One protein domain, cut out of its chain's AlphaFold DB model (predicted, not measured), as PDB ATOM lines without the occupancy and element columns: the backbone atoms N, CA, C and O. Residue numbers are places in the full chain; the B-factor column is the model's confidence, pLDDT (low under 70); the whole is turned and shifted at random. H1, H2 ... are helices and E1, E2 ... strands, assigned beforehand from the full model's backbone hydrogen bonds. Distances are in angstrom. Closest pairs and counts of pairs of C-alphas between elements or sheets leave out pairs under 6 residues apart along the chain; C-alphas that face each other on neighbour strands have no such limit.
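Overview. This is residues 4 to 84 of the 683 residues of the protein "Radical SAM core domain-containing protein" of Candidatus Woesearchaeota archaeon CG_4_10_14_0_8_um_filter_47_5 (UniProt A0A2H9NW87). A strongly twisted slab of four antiparallel strands, in the order E1, E5, E4, E3, has helix H1 over one face. Beside this slab is a small two-stranded ribbon, E2 with E6, with H2 packed on it, and a long loop of residues 8 to 26 runs from E1 to E2. The printed part has 81 residues, with elements in the order E1 E2 E3 E4 E5 H1 H2 E6, class mixed. It is compact, with a radius of gyration of the C-alphas of 12.4 A, and flat, spanning 37 by 34 by 18 A.

Arrangement. E1, residues 4 to 7, is an edge strand antiparallel to E5, residues 52 to 57, with N 4 and O 55 2.8 A apart. E2, residues 27 to 29, is antiparallel to E6, residues 81 to 83, with N 28 and O 82 at 2.8 A. E3, residues 34 to 39, the other edge strand, forms a hairpin with E4, residues 42 to 47, with N 36 and O 44 at 2.8 A. E4 and E5 form a hairpin too, with N 45 and O 54 at 2.8 A; E3, E4 and E5 are a meander, each the antiparallel neighbour of the one before. H1, residues 58 to 65, is on the sheet at a height of 9.6 A, over E4 and along the strands, at 10 degrees to E4 on the local plane; their closest C-alphas, of His 42 and Glu 58, are 6.2 A apart. H2, residues 72 to 78, is not on that sheet; its closest C-alpha to E6 is that of Phe 75, 5.4 A from that of Phe 81. H1 and H2 are close but not clearly touching, about perpendicular at 82 degrees, the C-alphas of Val 64 and Phe 75 being closest at 7.5 A. In H1 and H2 every O i to N i+4 pair is within hydrogen-bond range.

Along the chain. E1 begins at C-alpha 4, (41.810, -16.264, -28.075). E3, E4 and E5 measure 14.6, 16.6 and 16.7 A, and H1 10.8 A. E6 ends at C-alpha 83, (23.503, -18.273, -17.406).

Size, cuts and confidence. The C-alphas of Lys 24 and Asn 40 are farthest apart, at 37.4 A. The printed part has no cut, and the link from E1 to E2 is long. Confidence is under 70 at residues 4 to 5 and 7 to 19.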
ATOM      1  N   LEU A   4      42.293 -16.096 -26.712       59.84
ATOM      2  CA  LEU A   4      41.810 -16.264 -28.075       59.84
ATOM      3  C   LEU A   4      40.646 -17.253 -28.088       59.84
ATOM      4  O   LEU A   4      40.746 -18.334 -27.518       59.84
ATOM      5  N   ARG A   5      39.575 -16.908 -28.805       69.44
ATOM      6  CA  ARG A   5      38.397 -17.749 -29.019       69.44
ATOM      7  C   ARG A   5      38.211 -18.109 -30.489       69.44
ATOM      8  O   ARG A   5      38.322 -17.261 -31.372       69.44
ATOM      9  N   MET A   6      37.777 -19.341 -30.732       70.38
ATOM     10  CA  MET A   6      37.235 -19.782 -32.013       70.38
ATOM     11  C   MET A   6      35.918 -20.529 -31.821       70.38
ATOM     12  O   MET A   6      35.778 -21.375 -30.941       70.38
ATOM     13  N   ILE A   7      34.960 -20.253 -32.703       64.38
ATOM     14  CA  ILE A   7      33.671 -20.937 -32.755       64.38
ATOM     15  C   ILE A   7      33.641 -21.833 -33.999       64.38
ATOM     16  O   ILE A   7      33.717 -21.341 -35.123       64.38
ATOM     17  N   LEU A   8      33.506 -23.140 -33.790       61.97
ATOM     18  CA  LEU A   8      33.455 -24.171 -34.826       61.97
ATOM     19  C   LEU A   8      31.986 -24.442 -35.171       61.97
ATOM     20  O   LEU A   8      31.320 -25.259 -34.536       61.97
ATOM     21  N   ARG A   9      31.423 -23.693 -36.125       57.44
ATOM     22  CA  ARG A   9      30.017 -23.847 -36.540       57.44
ATOM     23  C   ARG A   9      29.910 -24.143 -38.024       57.44
ATOM     24  O   ARG A   9      30.418 -23.393 -38.843       57.44
ATOM     25  N   TYR A  10      29.148 -25.189 -38.332       41.09
ATOM     26  CA  TYR A  10      28.733 -25.524 -39.694       41.09
ATOM     27  C   TYR A  10      27.601 -24.609 -40.194       41.09
ATOM     28  O   TYR A  10      27.446 -24.386 -41.388       41.09
ATOM     29  N   ASP A  11      26.801 -24.073 -39.269       39.34
ATOM     30  CA  ASP A  11      25.670 -23.197 -39.564       39.34
ATOM     31  C   ASP A  11      26.022 -21.747 -39.213       39.34
ATOM     32  O   ASP A  11      26.024 -21.360 -38.038       39.34
ATOM     33  N   HIS A  12      26.319 -20.950 -40.243       36.06
ATOM     34  CA  HIS A  12      26.628 -19.523 -40.125       36.06
ATOM     35  C   HIS A  12      25.479 -18.700 -39.511       36.06
ATOM     36  O   HIS A  12      25.724 -17.596 -39.025       36.06
ATOM     37  N   ASN A  13      24.247 -19.226 -39.477       31.94
ATOM     38  CA  ASN A  13      23.081 -18.509 -38.956       31.94
ATOM     39  C   ASN A  13      22.921 -18.630 -37.437       31.94
ATOM     40  O   ASN A  13      22.209 -17.830 -36.823       31.94
ATOM     41  N   LYS A  14      23.584 -19.592 -36.786       45.81
ATOM     42  CA  LYS A  14      23.554 -19.673 -35.323       45.81
ATOM     43  C   LYS A  14      24.546 -18.669 -34.748       45.81
ATOM     44  O   LYS A  14      25.759 -18.875 -34.827       45.81
ATOM     45  N   LYS A  15      24.042 -17.635 -34.066       49.44
ATOM     46  CA  LYS A  15      24.874 -16.697 -33.294       49.44
ATOM     47  C   LYS A  15      25.508 -17.399 -32.085       49.44
ATOM     48  O   LYS A  15      24.829 -18.211 -31.444       49.44
ATOM     49  N   PRO A  16      26.803 -17.175 -31.792       56.72
ATOM     50  CA  PRO A  16      27.431 -17.704 -30.586       56.72
ATOM     51  C   PRO A  16      26.627 -17.351 -29.344       56.72
ATOM     52  O   PRO A  16      26.012 -16.288 -29.304       56.72
ATOM     53  N   TYR A  17      26.658 -18.227 -28.332       63.00
ATOM     54  CA  TYR A  17      26.199 -17.808 -27.015       63.00
ATOM     55  C   TYR A  17      27.117 -16.662 -26.582       63.00
ATOM     56  O   TYR A  17      28.336 -16.830 -26.459       63.00
ATOM     57  N   ARG A  18      26.520 -15.480 -26.507       63.06
ATOM     58  CA  ARG A  18      27.088 -14.244 -25.998       63.06
ATOM     59  C   ARG A  18      25.970 -13.617 -25.197       63.06
ATOM     60  O   ARG A  18      24.890 -13.378 -25.739       63.06
ATOM     61  N   ALA A  19      26.219 -13.424 -23.918       65.81
ATOM     62  CA  ALA A  19      25.323 -12.702 -23.042       65.81
ATOM     63  C   ALA A  19      26.051 -11.437 -22.591       65.81
ATOM     64  O   ALA A  19      27.262 -11.470 -22.378       65.81
ATOM     65  N   ALA A  20      25.318 -10.333 -22.464       74.94
ATOM     66  CA  ALA A  20      25.792  -9.246 -21.624       74.94
ATOM     67  C   ALA A  20      25.819  -9.756 -20.178       74.94
ATOM     68  O   ALA A  20      24.939 -10.529 -19.773       74.94
ATOM     69  N   TYR A  21      26.852  -9.375 -19.434       81.88
ATOM     70  CA  TYR A  21      26.906  -9.655 -18.011       81.88
ATOM     71  C   TYR A  21      25.832  -8.833 -17.291       81.88
ATOM     72  O   TYR A  21      25.682  -7.640 -17.544       81.88
ATOM     73  N   ASP A  22      25.076  -9.490 -16.423       85.06
ATOM     74  CA  ASP A  22      24.068  -8.880 -15.567       85.06
ATOM     75  C   ASP A  22      24.323  -9.345 -14.136       85.06
ATOM     76  O   ASP A  22      24.267 -10.536 -13.840       85.06
ATOM     77  N   GLN A  23      24.598  -8.400 -13.239       84.94
ATOM     78  CA  GLN A  23      24.902  -8.681 -11.833       84.94
ATOM     79  C   GLN A  23      23.749  -9.372 -11.086       84.94
ATOM     80  O   GLN A  23      23.974  -9.931 -10.015       84.94
ATOM     81  N   LYS A  24      22.519  -9.332 -11.615       88.94
ATOM     82  CA  LYS A  24      21.346  -9.993 -11.020       88.94
ATOM     83  C   LYS A  24      21.215 -11.467 -11.409       88.94
ATOM     84  O   LYS A  24      20.382 -12.172 -10.846       88.94
ATOM     85  N   GLU A  25      21.994 -11.923 -12.383       90.00
ATOM     86  CA  GLU A  25      21.920 -13.275 -12.930       90.00
ATOM     87  C   GLU A  25      22.987 -14.183 -12.319       90.00
ATOM     88  O   GLU A  25      24.088 -13.757 -11.973       90.00
ATOM     89  N   VAL A  26      22.677 -15.478 -12.230       91.12
ATOM     90  CA  VAL A  26      23.642 -16.490 -11.782       91.12
ATOM     91  C   VAL A  26      24.270 -17.150 -13.000       91.12
ATOM     92  O   VAL A  26      23.572 -17.689 -13.863       91.12
ATOM     93  N   TYR A  27      25.599 -17.144 -13.050       91.56
ATOM     94  CA  TYR A  27      26.373 -17.753 -14.125       91.56
ATOM     95  C   TYR A  27      27.075 -19.022 -13.653       91.56
ATOM     96  O   TYR A  27      27.488 -19.138 -12.502       91.56
ATOM     97  N   GLU A  28      27.234 -19.970 -14.566       92.19
ATOM     98  CA  GLU A  28      28.018 -21.185 -14.374       92.19
ATOM     99  C   GLU A  28      29.034 -21.337 -15.506       92.19
ATOM    100  O   GLU A  28      28.842 -20.819 -16.613       92.19
ATOM    101  N   ARG A  29      30.131 -22.053 -15.242       92.62
ATOM    102  CA  ARG A  29      31.111 -22.368 -16.283       92.62
ATOM    103  C   ARG A  29      30.413 -23.121 -17.412       92.62
ATOM    104  O   ARG A  29      29.619 -24.027 -17.161       92.62
ATOM    105  N   CYS A  30      30.740 -22.765 -18.650       88.75
ATOM    106  CA  CYS A  30      30.222 -23.412 -19.847       88.75
ATOM    107  C   CYS A  30      30.262 -24.945 -19.684       88.75
ATOM    108  O   CYS A  30      31.338 -25.498 -19.423       88.75
ATOM    109  N   PRO A  31      29.131 -25.651 -19.869       87.12
ATOM    110  CA  PRO A  31      29.099 -27.095 -19.708       87.12
ATOM    111  C   PRO A  31      30.112 -27.795 -20.616       87.12
ATOM    112  O   PRO A  31      30.334 -27.396 -21.767       87.12
ATOM    113  N   GLU A  32      30.717 -28.858 -20.083       89.69
ATOM    114  CA  GLU A  32      31.689 -29.708 -20.787       89.69
ATOM    115  C   GLU A  32      32.930 -28.946 -21.295       89.69
ATOM    116  O   GLU A  32      33.654 -29.451 -22.150       89.69
ATOM    117  N   LEU A  33      33.196 -27.741 -20.773       92.19
ATOM    118  CA  LEU A  33      34.436 -27.012 -21.022       92.19
ATOM    119  C   LEU A  33      35.596 -27.716 -20.312       92.19
ATOM    120  O   LEU A  33      35.595 -27.864 -19.089       92.19
ATOM    121  N   ARG A  34      36.585 -28.152 -21.089       92.94
ATOM    122  CA  ARG A  34      37.722 -28.947 -20.611       92.94
ATOM    123  C   ARG A  34      39.032 -28.345 -21.086       92.94
ATOM    124  O   ARG A  34      39.098 -27.834 -22.203       92.94
ATOM    125  N   VAL A  35      40.076 -28.481 -20.275       95.12
ATOM    126  CA  VAL A  35      41.461 -28.329 -20.734       95.12
ATOM    127  C   VAL A  35      41.817 -29.567 -21.554       95.12
ATOM    128  O   VAL A  35      41.716 -30.688 -21.065       95.12
ATOM    129  N   ILE A  36      42.208 -29.370 -22.811       94.75
ATOM    130  CA  ILE A  36      42.504 -30.453 -23.760       94.75
ATOM    131  C   ILE A  36      43.980 -30.517 -24.161       94.75
ATOM    132  O   ILE A  36      44.365 -31.409 -24.920       94.75
ATOM    133  N   GLY A  37      44.802 -29.593 -23.663       93.19
ATOM    134  CA  GLY A  37      46.247 -29.565 -23.871       93.19
ATOM    135  C   GLY A  37      46.858 -28.204 -23.545       93.19
ATOM    136  O   GLY A  37      46.176 -27.307 -23.044       93.19
ATOM    137  N   LYS A  38      48.142 -28.054 -23.868       87.69
ATOM    138  CA  LYS A  38      48.863 -26.779 -23.882       87.69
ATOM    139  C   LYS A  38      49.473 -26.557 -25.261       87.69
ATOM    140  O   LYS A  38      49.828 -27.519 -25.940       87.69
ATOM    141  N   HIS A  39      49.615 -25.301 -25.655       81.38
ATOM    142  CA  HIS A  39      50.292 -24.892 -26.877       81.38
ATOM    143  C   HIS A  39      50.937 -23.514 -26.655       81.38
ATOM    144  O   HIS A  39      50.263 -22.587 -26.212       81.38
ATOM    145  N   ASN A  40      52.247 -23.388 -26.900       74.50
ATOM    146  CA  ASN A  40      53.043 -22.166 -26.678       74.50
ATOM    147  C   ASN A  40      52.796 -21.484 -25.317       74.50
ATOM    148  O   ASN A  40      52.479 -20.299 -25.272       74.50
ATOM    149  N   ASN A  41      52.887 -22.228 -24.210       77.56
ATOM    150  CA  ASN A  41      52.623 -21.747 -22.839       77.56
ATOM    151  C   ASN A  41      51.188 -21.262 -22.559       77.56
ATOM    152  O   ASN A  41      50.920 -20.697 -21.501       77.56
ATOM    153  N   HIS A  42      50.246 -21.526 -23.461       81.31
ATOM    154  CA  HIS A  42      48.828 -21.267 -23.253       81.31
ATOM    155  C   HIS A  42      48.067 -22.585 -23.114       81.31
ATOM    156  O   HIS A  42      48.406 -23.591 -23.741       81.31
ATOM    157  N   TYR A  43      47.024 -22.588 -22.294       87.81
ATOM    158  CA  TYR A  43      46.105 -23.708 -22.173       87.81
ATOM    159  C   TYR A  43      45.131 -23.717 -23.345       87.81
ATOM    160  O   TYR A  43      44.608 -22.681 -23.757       87.81
ATOM    161  N   LEU A  44      44.874 -24.910 -23.867       91.94
ATOM    162  CA  LEU A  44      43.883 -25.148 -24.900       91.94
ATOM    163  C   LEU A  44      42.605 -25.663 -24.243       91.94
ATOM    164  O   LEU A  44      42.606 -26.750 -23.663       91.94
ATOM    165  N   LEU A  45      41.519 -24.900 -24.334       93.31
ATOM    166  CA  LEU A  45      40.212 -25.274 -23.795       93.31
ATOM    167  C   LEU A  45      39.254 -25.603 -24.936       93.31
ATOM    168  O   LEU A  45      39.291 -24.971 -25.991       93.31
ATOM    169  N   HIS A  46      38.356 -26.556 -24.715       92.25
ATOM    170  CA  HIS A  46      37.307 -26.895 -25.673       92.25
ATOM    171  C   HIS A  46      36.019 -27.315 -24.969       92.25
ATOM    172  O   HIS A  46      36.058 -28.072 -23.999       92.25
ATOM    173  N   SER A  47      34.879 -26.850 -25.484       90.12
ATOM    174  CA  SER A  47      33.556 -27.387 -25.161       90.12
ATOM    175  C   SER A  47      32.966 -28.063 -26.406       90.12
ATOM    176  O   SER A  47      32.589 -27.362 -27.356       90.12
ATOM    177  N   PRO A  48      32.824 -29.405 -26.418       86.75
ATOM    178  CA  PRO A  48      32.212 -30.119 -27.540       86.75
ATOM    179  C   PRO A  48      30.715 -29.855 -27.671       86.75
ATOM    180  O   PRO A  48      30.156 -30.038 -28.750       86.75
ATOM    181  N   LEU A  49      30.054 -29.437 -26.588       84.94
ATOM    182  CA  LEU A  49      28.622 -29.154 -26.596       84.94
ATOM    183  C   LEU A  49      28.305 -27.867 -27.368       84.94
ATOM    184  O   LEU A  49      27.311 -27.802 -28.090       84.94
ATOM    185  N   LEU A  50      29.158 -26.849 -27.231       80.00
ATOM    186  CA  LEU A  50      28.998 -25.576 -27.937       80.00
ATOM    187  C   LEU A  50      29.834 -25.469 -29.209       80.00
ATOM    188  O   LEU A  50      29.640 -24.516 -29.973       80.00
ATOM    189  N   SER A  51      30.737 -26.429 -29.429       80.94
ATOM    190  CA  SER A  51      31.751 -26.397 -30.483       80.94
ATOM    191  C   SER A  51      32.565 -25.096 -30.416       80.94
ATOM    192  O   SER A  51      32.687 -24.366 -31.399       80.94
ATOM    193  N   ILE A  52      33.078 -24.759 -29.229       81.88
ATOM    194  CA  ILE A  52      33.898 -23.556 -29.000       81.88
ATOM    195  C   ILE A  52      35.236 -23.974 -28.401       81.88
ATOM    196  O   ILE A  52      35.277 -24.825 -27.511       81.88
ATOM    197  N   SER A  53      36.314 -23.368 -28.889       87.31
ATOM    198  CA  SER A  53      37.679 -23.603 -28.426       87.31
ATOM    199  C   SER A  53      38.366 -22.297 -28.045       87.31
ATOM    200  O   SER A  53      38.073 -21.254 -28.635       87.31
ATOM    201  N   TYR A  54      39.303 -22.371 -27.102       84.81
ATOM    202  CA  TYR A  54      40.054 -21.220 -26.617       84.81
ATOM    203  C   TYR A  54      41.537 -21.533 -26.449       84.81
ATOM    204  O   TYR A  54      41.882 -22.629 -26.014       84.81
ATOM    205  N   LEU A  55      42.389 -20.549 -26.722       82.31
ATOM    206  CA  LEU A  55      43.780 -20.522 -26.282       82.31
ATOM    207  C   LEU A  55      43.901 -19.437 -25.206       82.31
ATOM    208  O   LEU A  55      43.617 -18.273 -25.478       82.31
ATOM    209  N   ILE A  56      44.253 -19.813 -23.980       81.00
ATOM    210  CA  ILE A  56      44.159 -18.933 -22.808       81.00
ATOM    211  C   ILE A  56      45.440 -18.989 -21.971       81.00
ATOM    212  O   ILE A  56      46.041 -20.050 -21.814       81.00
ATOM    213  N   SER A  57      45.892 -17.852 -21.441       83.31
ATOM    214  CA  SER A  57      47.063 -17.815 -20.551       83.31
ATOM    215  C   SER A  57      46.811 -18.593 -19.258       83.31
ATOM    216  O   SER A  57      45.671 -18.651 -18.804       83.31
ATOM    217  N   GLU A  58      47.869 -19.100 -18.626       86.12
ATOM    218  CA  GLU A  58      47.802 -19.838 -17.354       86.12
ATOM    219  C   GLU A  58      46.971 -19.135 -16.277       86.12
ATOM    220  O   GLU A  58      45.965 -19.691 -15.849       86.12
ATOM    221  N   ALA A  59      47.282 -17.875 -15.963       85.31
ATOM    222  CA  ALA A  59      46.557 -17.106 -14.947       85.31
ATOM    223  C   ALA A  59      45.043 -16.995 -15.218       85.31
ATOM    224  O   ALA A  59      44.229 -17.048 -14.302       85.31
ATOM    225  N   LEU A  60      44.648 -16.857 -16.488       87.25
ATOM    226  CA  LEU A  60      43.231 -16.810 -16.858       87.25
ATOM    227  C   LEU A  60      42.590 -18.198 -16.859       87.25
ATOM    228  O   LEU A  60      41.411 -18.315 -16.549       87.25
ATOM    229  N   CYS A  61      43.342 -19.247 -17.198       90.94
ATOM    230  CA  CYS A  61      42.864 -20.619 -17.076       90.94
ATOM    231  C   CYS A  61      42.559 -20.947 -15.612       90.94
ATOM    232  O   CYS A  61      41.476 -21.437 -15.317       90.94
ATOM    233  N   GLU A  62      43.477 -20.640 -14.698       93.31
ATOM    234  CA  GLU A  62      43.275 -20.831 -13.258       93.31
ATOM    235  C   GLU A  62      42.030 -20.083 -12.766       93.31
ATOM    236  O   GLU A  62      41.194 -20.667 -12.080       93.31
ATOM    237  N   ASP A  63      41.840 -18.837 -13.208       92.31
ATOM    238  CA  ASP A  63      40.665 -18.035 -12.860       92.31
ATOM    239  C   ASP A  63      39.348 -18.634 -13.397       92.31
ATOM    240  O   ASP A  63      38.372 -18.731 -12.653       92.31
ATOM    241  N   VAL A  64      39.322 -19.131 -14.646       94.44
ATOM    242  CA  VAL A  64      38.156 -19.829 -15.243       94.44
ATOM    243  C   VAL A  64      37.738 -21.058 -14.430       94.44
ATOM    244  O   VAL A  64      36.553 -21.408 -14.396       94.44
ATOM    245  N   PHE A  65      38.699 -21.756 -13.822       95.12
ATOM    246  CA  PHE A  65      38.453 -22.979 -13.054       95.12
ATOM    247  C   PHE A  65      38.366 -22.754 -11.536       95.12
ATOM    248  O   PHE A  65      38.128 -23.723 -10.815       95.12
ATOM    249  N   SER A  66      38.485 -21.511 -11.064       94.38
ATOM    250  CA  SER A  66      38.323 -21.147  -9.654       94.38
ATOM    251  C   SER A  66      36.854 -21.168  -9.201       94.38
ATOM    252  O   SER A  66      35.932 -21.101 -10.016       94.38
ATOM    253  N   GLU A  67      36.626 -21.251  -7.886       90.31
ATOM    254  CA  GLU A  67      35.276 -21.192  -7.304       90.31
ATOM    255  C   GLU A  67      34.625 -19.807  -7.452       90.31
ATOM    256  O   GLU A  67      33.408 -19.711  -7.609       90.31
ATOM    257  N   ALA A  68      35.433 -18.741  -7.441       91.38
ATOM    258  CA  ALA A  68      34.996 -17.350  -7.546       91.38
ATOM    259  C   ALA A  68      35.852 -16.588  -8.582       91.38
ATOM    260  O   ALA A  68      36.822 -15.921  -8.207       91.38
ATOM    261  N   PRO A  69      35.507 -16.681  -9.881       92.06
ATOM    262  CA  PRO A  69      36.289 -16.081 -10.956       92.06
ATOM    263  C   PRO A  69      36.328 -14.552 -10.866       92.06
ATOM    264  O   PRO A  69      35.286 -13.895 -10.852       92.06
ATOM    265  N   LYS A  70      37.528 -13.971 -10.883       91.12
ATOM    266  CA  LYS A  70      37.746 -12.516 -10.831       91.12
ATOM    267  C   LYS A  70      37.335 -11.828 -12.131       91.12
ATOM    268  O   LYS A  70      36.850 -10.702 -12.100       91.12
ATOM    269  N   ASN A  71      37.501 -12.501 -13.268       88.00
ATOM    270  CA  ASN A  71      37.187 -11.971 -14.597       88.00
ATOM    271  C   ASN A  71      35.836 -12.483 -15.138       88.00
ATOM    272  O   ASN A  71      35.686 -12.694 -16.344       88.00
ATOM    273  N   LEU A  72      34.842 -12.705 -14.266       87.62
ATOM    274  CA  LEU A  72      33.557 -13.312 -14.643       87.62
ATOM    275  C   LEU A  72      32.849 -12.573 -15.790       87.62
ATOM    276  O   LEU A  72      32.370 -13.218 -16.720       87.62
ATOM    277  N   GLU A  73      32.820 -11.238 -15.768       85.56
ATOM    278  CA  GLU A  73      32.213 -10.424 -16.831       85.56
ATOM    279  C   GLU A  73      32.827 -10.723 -18.210       85.56
ATOM    280  O   GLU A  73      32.105 -11.012 -19.170       85.56
ATOM    281  N   LEU A  74      34.163 -10.749 -18.291       82.19
ATOM    282  CA  LEU A  74      34.901 -11.121 -19.501       82.19
ATOM    283  C   LEU A  74      34.547 -12.545 -19.942       82.19
ATOM    284  O   LEU A  74      34.299 -12.802 -21.122       82.19
ATOM    285  N   PHE A  75      34.500 -13.486 -19.000       87.31
ATOM    286  CA  PHE A  75      34.210 -14.882 -19.308       87.31
ATOM    287  C   PHE A  75      32.778 -15.104 -19.805       87.31
ATOM    288  O   PHE A  75      32.559 -15.956 -20.672       87.31
ATOM    289  N   VAL A  76      31.809 -14.334 -19.312       83.19
ATOM    290  CA  VAL A  76      30.425 -14.341 -19.804       83.19
ATOM    291  C   VAL A  76      30.346 -13.758 -21.215       83.19
ATOM    292  O   VAL A  76      29.745 -14.377 -22.102       83.19
ATOM    293  N   ALA A  77      31.008 -12.624 -21.462       75.44
ATOM    294  CA  ALA A  77      31.064 -12.003 -22.785       75.44
ATOM    295  C   ALA A  77      31.683 -12.947 -23.837       75.44
ATOM    296  O   ALA A  77      31.192 -13.064 -24.971       75.44
ATOM    297  N   GLU A  78      32.711 -13.702 -23.438       76.56
ATOM    298  CA  GLU A  78      33.388 -14.665 -24.304       76.56
ATOM    299  C   GLU A  78      32.734 -16.050 -24.361       76.56
ATOM    300  O   GLU A  78      33.084 -16.854 -25.225       76.56
ATOM    301  N   GLY A  79      31.715 -16.323 -23.544       81.44
ATOM    302  CA  GLY A  79      31.001 -17.605 -23.535       81.44
ATOM    303  C   GLY A  79      31.784 -18.755 -22.889       81.44
ATOM    304  O   GLY A  79      31.510 -19.923 -23.174       81.44
ATOM    305  N   LEU A  80      32.761 -18.435 -22.039       87.31
ATOM    306  CA  LEU A  80      33.375 -19.367 -21.087       87.31
ATOM    307  C   LEU A  80      32.440 -19.631 -19.900       87.31
ATOM    308  O   LEU A  80      32.505 -20.707 -19.310       87.31
ATOM    309  N   PHE A  81      31.559 -18.677 -19.585       91.31
ATOM    310  CA  PHE A  81      30.482 -18.794 -18.603       91.31
ATOM    311  C   PHE A  81      29.137 -18.480 -19.259       91.31
ATOM    312  O   PHE A  81      29.049 -17.700 -20.211       91.31
ATOM    313  N   VAL A  82      28.085 -19.128 -18.775       89.75
ATOM    314  CA  VAL A  82      26.727 -19.053 -19.322       89.75
ATOM    315  C   VAL A  82      25.734 -18.905 -18.179       89.75
ATOM    316  O   VAL A  82      26.041 -19.286 -17.053       89.75
ATOM    317  N   LYS A  83      24.553 -18.327 -18.434       90.69
ATOM    318  CA  LYS A  83      23.503 -18.273 -17.406       90.69
ATOM    319  C   LYS A  83      23.190 -19.692 -16.933       90.69
ATOM    320  O   LYS A  83      23.081 -20.601 -17.760       90.69
ATOM    321  N   LYS A  84      23.044 -19.871 -15.624       90.00
ATOM    322  CA  LYS A  84      22.803 -21.175 -15.006       90.00
ATOM    323  C   LYS A  84      21.590 -21.859 -15.642       90.00
ATOM    324  O   LYS A  84      20.511 -21.275 -15.714       90.00
TER     325      LYS A  84